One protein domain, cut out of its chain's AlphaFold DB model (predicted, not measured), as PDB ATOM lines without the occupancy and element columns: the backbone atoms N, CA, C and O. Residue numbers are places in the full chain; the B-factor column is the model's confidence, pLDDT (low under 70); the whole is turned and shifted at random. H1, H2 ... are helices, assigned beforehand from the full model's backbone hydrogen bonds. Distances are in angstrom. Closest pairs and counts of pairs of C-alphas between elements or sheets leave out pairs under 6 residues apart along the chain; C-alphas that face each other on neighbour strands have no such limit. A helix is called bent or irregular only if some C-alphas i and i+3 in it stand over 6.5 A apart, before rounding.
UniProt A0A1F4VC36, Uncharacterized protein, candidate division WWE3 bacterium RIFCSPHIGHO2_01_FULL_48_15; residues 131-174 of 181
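This is residues 131 to 174 of the 181 residues of an uncharacterized protein of candidate division WWE3 bacterium RIFCSPHIGHO2_01_FULL_48_15 (UniProt A0A1F4VC36). Three helices are strung along an open chain with no common core: the longest, H1, and the short H2 are joined by a turn at one end, and residues 157 to 174 stick out from there as an arm with H3 near its far end. The printed part has 44 residues with three named helices in the order H1, H2, H3, and no named strand; the class is all helix. The whole is extended, with a radius of gyration of the C-alphas of 15.0 A and spans of 39 by 27 by 19 A.

After residues 131 to 135, find C-alpha 136 at (-19.714, 36.777, 11.387), where H1, residues 136 to 148, begins; it runs 18.8 A toward lower z, to C-alpha 148 at (-28.548, 36.637, -5.195). Next look at H2, residues 153 to 157, which measures 6.8 A. Last comes H3, residues 165 to 172, 11.9 A long, running toward lower x to C-alpha 172 at (-38.989, 63.119, -2.693). H3 is neither bent nor irregular, but only just: C-alphas 165 and 168 are 6.4 A apart.

H1 and H2 are apart, with no C-alpha of the one within 8 A of the other, though a tight link of 4 residues joins them. By the same test H2 and H3 are apart, joined by a short link of 7 residues. H1 and H3 are apart too. Along the backbone, each O i to N i+4 pair in H1 and H2 is within hydrogen-bond range; in H3, 3 of 4 are.

The C-alphas of Pro 133 and Lys 174, the two farthest apart, are 41.1 A from each other. The printed part has no cut, and no link is long. Residues 131 to 144, 147 to 155 and 157 to 174 stand free. The mean pLDDT of the printed part is 70.0; residues 131 to 132, 134, 158 to 170 and 172 to 173 are under 70.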
ATOM      1  N   GLU A 131      -8.712  47.834   9.433       48.22
ATOM      2  CA  GLU A 131      -8.649  46.875  10.543       48.22
ATOM      3  C   GLU A 131      -9.961  46.913  11.349       48.22
ATOM      4  O   GLU A 131      -9.979  47.197  12.545       48.22
ATOM      5  N   LEU A 132     -11.094  46.653  10.699       58.88
ATOM      6  CA  LEU A 132     -12.237  46.128  11.428       58.88
ATOM      7  C   LEU A 132     -12.098  44.603  11.393       58.88
ATOM      8  O   LEU A 132     -12.004  44.034  10.305       58.88
ATOM      9  N   PRO A 133     -12.005  43.927  12.551       71.44
ATOM     10  CA  PRO A 133     -11.910  42.476  12.575       71.44
ATOM     11  C   PRO A 133     -13.126  41.889  11.864       71.44
ATOM     12  O   PRO A 133     -14.250  42.246  12.215       71.44
ATOM     13  N   LEU A 134     -12.893  40.992  10.900       69.75
ATOM     14  CA  LEU A 134     -13.951  40.289  10.170       69.75
ATOM     15  C   LEU A 134     -14.954  39.692  11.160       69.75
ATOM     16  O   LEU A 134     -14.606  38.835  11.976       69.75
ATOM     17  N   GLN A 135     -16.191  40.171  11.105       78.81
ATOM     18  CA  GLN A 135     -17.286  39.689  11.929       78.81
ATOM     19  C   GLN A 135     -18.053  38.593  11.191       78.81
ATOM     20  O   GLN A 135     -18.062  38.513   9.964       78.81
ATOM     21  N   VAL A 136     -18.783  37.773  11.950       81.25
ATOM     22  CA  VAL A 136     -19.714  36.777  11.387       81.25
ATOM     23  C   VAL A 136     -20.696  37.430  10.407       81.25
ATOM     24  O   VAL A 136     -21.025  36.843   9.380       81.25
ATOM     25  N   ASN A 137     -21.107  38.670  10.683       79.50
ATOM     26  CA  ASN A 137     -22.015  39.415   9.822       79.50
ATOM     27  C   ASN A 137     -21.420  39.712   8.437       79.50
ATOM     28  O   ASN A 137     -22.147  39.685   7.456       79.50
ATOM     29  N   ASP A 138     -20.107  39.929   8.326       81.62
ATOM     30  CA  ASP A 138     -19.460  40.192   7.033       81.62
ATOM     31  C   ASP A 138     -19.500  38.954   6.131       81.62
ATOM     32  O   ASP A 138     -19.726  39.057   4.925       81.62
ATOM     33  N   VAL A 139     -19.345  37.768   6.730       86.50
ATOM     34  CA  VAL A 139     -19.449  36.483   6.027       86.50
ATOM     35  C   VAL A 139     -20.885  36.219   5.581       86.50
ATOM     36  O   VAL A 139     -21.100  35.774   4.456       86.50
ATOM     37  N   LEU A 140     -21.869  36.519   6.435       84.44
ATOM     38  CA  LEU A 140     -23.285  36.377   6.092       84.44
ATOM     39  C   LEU A 140     -23.704  37.361   4.993       84.44
ATOM     40  O   LEU A 140     -24.340  36.945   4.031       84.44
ATOM     41  N   ASN A 141     -23.260  38.617   5.066       78.62
ATOM     42  CA  ASN A 141     -23.513  39.622   4.032       78.62
ATOM     43  C   ASN A 141     -22.904  39.214   2.685       78.62
ATOM     44  O   ASN A 141     -23.538  39.350   1.642       78.62
ATOM     45  N   ALA A 142     -21.670  38.695   2.695       82.44
ATOM     46  CA  ALA A 142     -21.033  38.189   1.484       82.44
ATOM     47  C   ALA A 142     -21.786  36.977   0.918       82.44
ATOM     48  O   ALA A 142     -21.951  36.873  -0.296       82.44
ATOM     49  N   HIS A 143     -22.264  36.076   1.777       83.31
ATOM     50  CA  HIS A 143     -23.051  34.918   1.361       83.31
ATOM     51  C   HIS A 143     -24.380  35.327   0.714       83.31
ATOM     52  O   HIS A 143     -24.663  34.883  -0.393       83.31
ATOM     53  N   GLU A 144     -25.140  36.219   1.349       81.50
ATOM     54  CA  GLU A 144     -26.425  36.711   0.839       81.50
ATOM     55  C   GLU A 144     -26.266  37.487  -0.479       81.50
ATOM     56  O   GLU A 144     -27.062  37.329  -1.409       81.50
ATOM     57  N   LEU A 145     -25.197  38.286  -0.593       83.75
ATOM     58  CA  LEU A 145     -24.834  38.960  -1.839       83.75
ATOM     59  C   LEU A 145     -24.587  37.935  -2.951       83.75
ATOM     60  O   LEU A 145     -25.139  38.068  -4.038       83.75
ATOM     61  N   LEU A 146     -23.757  36.924  -2.685       86.25
ATOM     62  CA  LEU A 146     -23.368  35.923  -3.677       86.25
ATOM     63  C   LEU A 146     -24.522  34.999  -4.069       86.25
ATOM     64  O   LEU A 146     -24.603  34.610  -5.230       86.25
ATOM     65  N   GLU A 147     -25.415  34.671  -3.138       85.75
ATOM     66  CA  GLU A 147     -26.599  33.851  -3.405       85.75
ATOM     67  C   GLU A 147     -27.541  34.529  -4.410       85.75
ATOM     68  O   GLU A 147     -28.092  33.877  -5.295       85.75
ATOM     69  N   ASN A 148     -27.669  35.855  -4.327       81.44
ATOM     70  CA  ASN A 148     -28.548  36.637  -5.195       81.44
ATOM     71  C   ASN A 148     -27.828  37.250  -6.411       81.44
ATOM     72  O   ASN A 148     -28.461  37.897  -7.252       81.44
ATOM     73  N   PHE A 149     -26.514  37.058  -6.553       83.12
ATOM     74  CA  PHE A 149     -25.732  37.665  -7.628       83.12
ATOM     75  C   PHE A 149     -25.723  36.806  -8.896       83.12
ATOM     76  O   PHE A 149     -25.270  35.668  -8.904       83.12
ATOM     77  N   HIS A 150     -26.174  37.391 -10.006       80.38
ATOM     78  CA  HIS A 150     -26.304  36.702 -11.297       80.38
ATOM     79  C   HIS A 150     -25.287  37.196 -12.350       80.38
ATOM     80  O   HIS A 150     -25.378  36.843 -13.525       80.38
ATOM     81  N   GLY A 151     -24.336  38.050 -11.953       80.69
ATOM     82  CA  GLY A 151     -23.312  38.618 -12.835       80.69
ATOM     83  C   GLY A 151     -22.019  37.795 -12.904       80.69
ATOM     84  O   GLY A 151     -21.844  36.793 -12.216       80.69
ATOM     85  N   GLY A 152     -21.073  38.240 -13.736       75.38
ATOM     86  CA  GLY A 152     -19.719  37.672 -13.799       75.38
ATOM     87  C   GLY A 152     -18.776  38.231 -12.725       75.38
ATOM     88  O   GLY A 152     -19.064  39.247 -12.097       75.38
ATOM     89  N   VAL A 153     -17.602  37.613 -12.562       72.38
ATOM     90  CA  VAL A 153     -16.579  38.005 -11.566       72.38
ATOM     91  C   VAL A 153     -16.181  39.480 -11.696       72.38
ATOM     92  O   VAL A 153     -16.008  40.169 -10.700       72.38
ATOM     93  N   GLN A 154     -16.097  40.007 -12.917       70.69
ATOM     94  CA  GLN A 154     -15.787  41.417 -13.159       70.69
ATOM     95  C   GLN A 154     -16.881  42.353 -12.628       70.69
ATOM     96  O   GLN A 154     -16.568  43.425 -12.127       70.69
ATOM     97  N   ALA A 155     -18.150  41.945 -12.706       72.00
ATOM     98  CA  ALA A 155     -19.272  42.718 -12.187       72.00
ATOM     99  C   ALA A 155     -19.363  42.651 -10.653       72.00
ATOM    100  O   ALA A 155     -19.849  43.593 -10.041       72.00
ATOM    101  N   LEU A 156     -18.845  41.586 -10.032       72.56
ATOM    102  CA  LEU A 156     -18.778  41.452  -8.573       72.56
ATOM    103  C   LEU A 156     -17.818  42.477  -7.938       72.56
ATOM    104  O   LEU A 156     -18.038  42.917  -6.814       72.56
ATOM    105  N   PHE A 157     -16.765  42.873  -8.666       74.25
ATOM    106  CA  PHE A 157     -15.728  43.807  -8.198       74.25
ATOM    107  C   PHE A 157     -15.748  45.172  -8.894       74.25
ATOM    108  O   PHE A 157     -14.956  46.054  -8.550       74.25
ATOM    109  N   ALA A 158     -16.640  45.377  -9.861       64.31
ATOM    110  CA  ALA A 158     -16.925  46.701 -10.384       64.31
ATOM    111  C   ALA A 158     -17.665  47.460  -9.280       64.31
ATOM    112  O   ALA A 158     -18.854  47.237  -9.083       64.31
ATOM    113  N   GLY A 159     -16.930  48.269  -8.504       51.88
ATOM    114  CA  GLY A 159     -17.454  49.019  -7.362       51.88
ATOM    115  C   GLY A 159     -18.837  49.578  -7.678       51.88
ATOM    116  O   GLY A 159     -18.965  50.379  -8.604       51.88
ATOM    117  N   GLY A 160     -19.845  49.066  -6.964       47.28
ATOM    118  CA  GLY A 160     -21.252  49.300  -7.270       47.28
ATOM    119  C   GLY A 160     -21.524  50.782  -7.486       47.28
ATOM    120  O   GLY A 160     -20.916  51.625  -6.819       47.28
ATOM    121  N   GLU A 161     -22.404  51.096  -8.442       49.41
ATOM    122  CA  GLU A 161     -22.883  52.460  -8.644       49.41
ATOM    123  C   GLU A 161     -23.183  53.070  -7.277       49.41
ATOM    124  O   GLU A 161     -24.022  52.566  -6.526       49.41
ATOM    125  N   LYS A 162     -22.448  54.129  -6.923       42.28
ATOM    126  CA  LYS A 162     -22.760  54.908  -5.733       42.28
ATOM    127  C   LYS A 162     -24.147  55.488  -5.974       42.28
ATOM    128  O   LYS A 162     -24.273  56.509  -6.648       42.28
ATOM    129  N   LYS A 163     -25.180  54.830  -5.446       49.00
ATOM    130  CA  LYS A 163     -26.464  55.479  -5.214       49.00
ATOM    131  C   LYS A 163     -26.155  56.671  -4.328       49.00
ATOM    132  O   LYS A 163     -25.764  56.504  -3.175       49.00
ATOM    133  N   ASP A 164     -26.216  57.853  -4.923       50.53
ATOM    134  CA  ASP A 164     -26.103  59.101  -4.196       50.53
ATOM    135  C   ASP A 164     -27.259  59.130  -3.184       50.53
ATOM    136  O   ASP A 164     -28.418  59.204  -3.610       50.53
ATOM    137  N   PRO A 165     -26.983  59.018  -1.869       54.09
ATOM    138  CA  PRO A 165     -28.027  58.912  -0.850       54.09
ATOM    139  C   PRO A 165     -28.931  60.146  -0.826       54.09
ATOM    140  O   PRO A 165     -30.051  60.098  -0.332       54.09
ATOM    141  N   TRP A 166     -28.443  61.259  -1.373       56.38
ATOM    142  CA  TRP A 166     -29.171  62.511  -1.441       56.38
ATOM    143  C   TRP A 166     -30.114  62.572  -2.634       56.38
ATOM    144  O   TRP A 166     -31.033  63.375  -2.619       56.38
ATOM    145  N   LYS A 167     -29.940  61.728  -3.653       66.81
ATOM    146  CA  LYS A 167     -30.737  61.805  -4.880       66.81
ATOM    147  C   LYS A 167     -32.179  61.337  -4.673       66.81
ATOM    148  O   LYS A 167     -33.087  61.989  -5.166       66.81
ATOM    149  N   GLU A 168     -32.386  60.269  -3.899       61.50
ATOM    150  CA  GLU A 168     -33.731  59.781  -3.545       61.50
ATOM    151  C   GLU A 168     -34.452  60.777  -2.609       61.50
ATOM    152  O   GLU A 168     -35.599  61.130  -2.866       61.50
ATOM    153  N   LEU A 169     -33.748  61.338  -1.616       59.75
ATOM    154  CA  LEU A 169     -34.281  62.383  -0.723       59.75
ATOM    155  C   LEU A 169     -34.596  63.703  -1.453       59.75
ATOM    156  O   LEU A 169     -35.585  64.367  -1.148       59.75
ATOM    157  N   LEU A 170     -33.760  64.104  -2.415       64.94
ATOM    158  CA  LEU A 170     -33.968  65.321  -3.206       64.94
ATOM    159  C   LEU A 170     -35.121  65.177  -4.204       64.94
ATOM    160  O   LEU A 170     -35.811  66.162  -4.454       64.94
ATOM    161  N   ASP A 171     -35.348  63.982  -4.757       70.25
ATOM    162  CA  ASP A 171     -36.505  63.720  -5.619       70.25
ATOM    163  C   ASP A 171     -37.816  63.662  -4.810       70.25
ATOM    164  O   ASP A 171     -38.825  64.187  -5.279       70.25
ATOM    165  N   GLU A 172     -37.809  63.124  -3.581       68.62
ATOM    166  CA  GLU A 172     -38.989  63.119  -2.693       68.62
ATOM    167  C   GLU A 172     -39.428  64.526  -2.254       68.62
ATOM    168  O   GLU A 172     -40.626  64.796  -2.156       68.62
ATOM    169  N   HIS A 173     -38.484  65.444  -2.024       69.38
ATOM    170  CA  HIS A 173     -38.772  66.795  -1.520       69.38
ATOM    171  C   HIS A 173     -38.725  67.898  -2.589       69.38
ATOM    172  O   HIS A 173     -38.811  69.084  -2.268       69.38
ATOM    173  N   LYS A 174     -38.629  67.538  -3.875       70.25
ATOM    174  CA  LYS A 174     -38.477  68.493  -4.988       70.25
ATOM    175  C   LYS A 174     -39.620  69.512  -5.106       70.25
ATOM    176  O   LYS A 174     -39.400  70.640  -5.561       70.25
TER     177      LYS A 174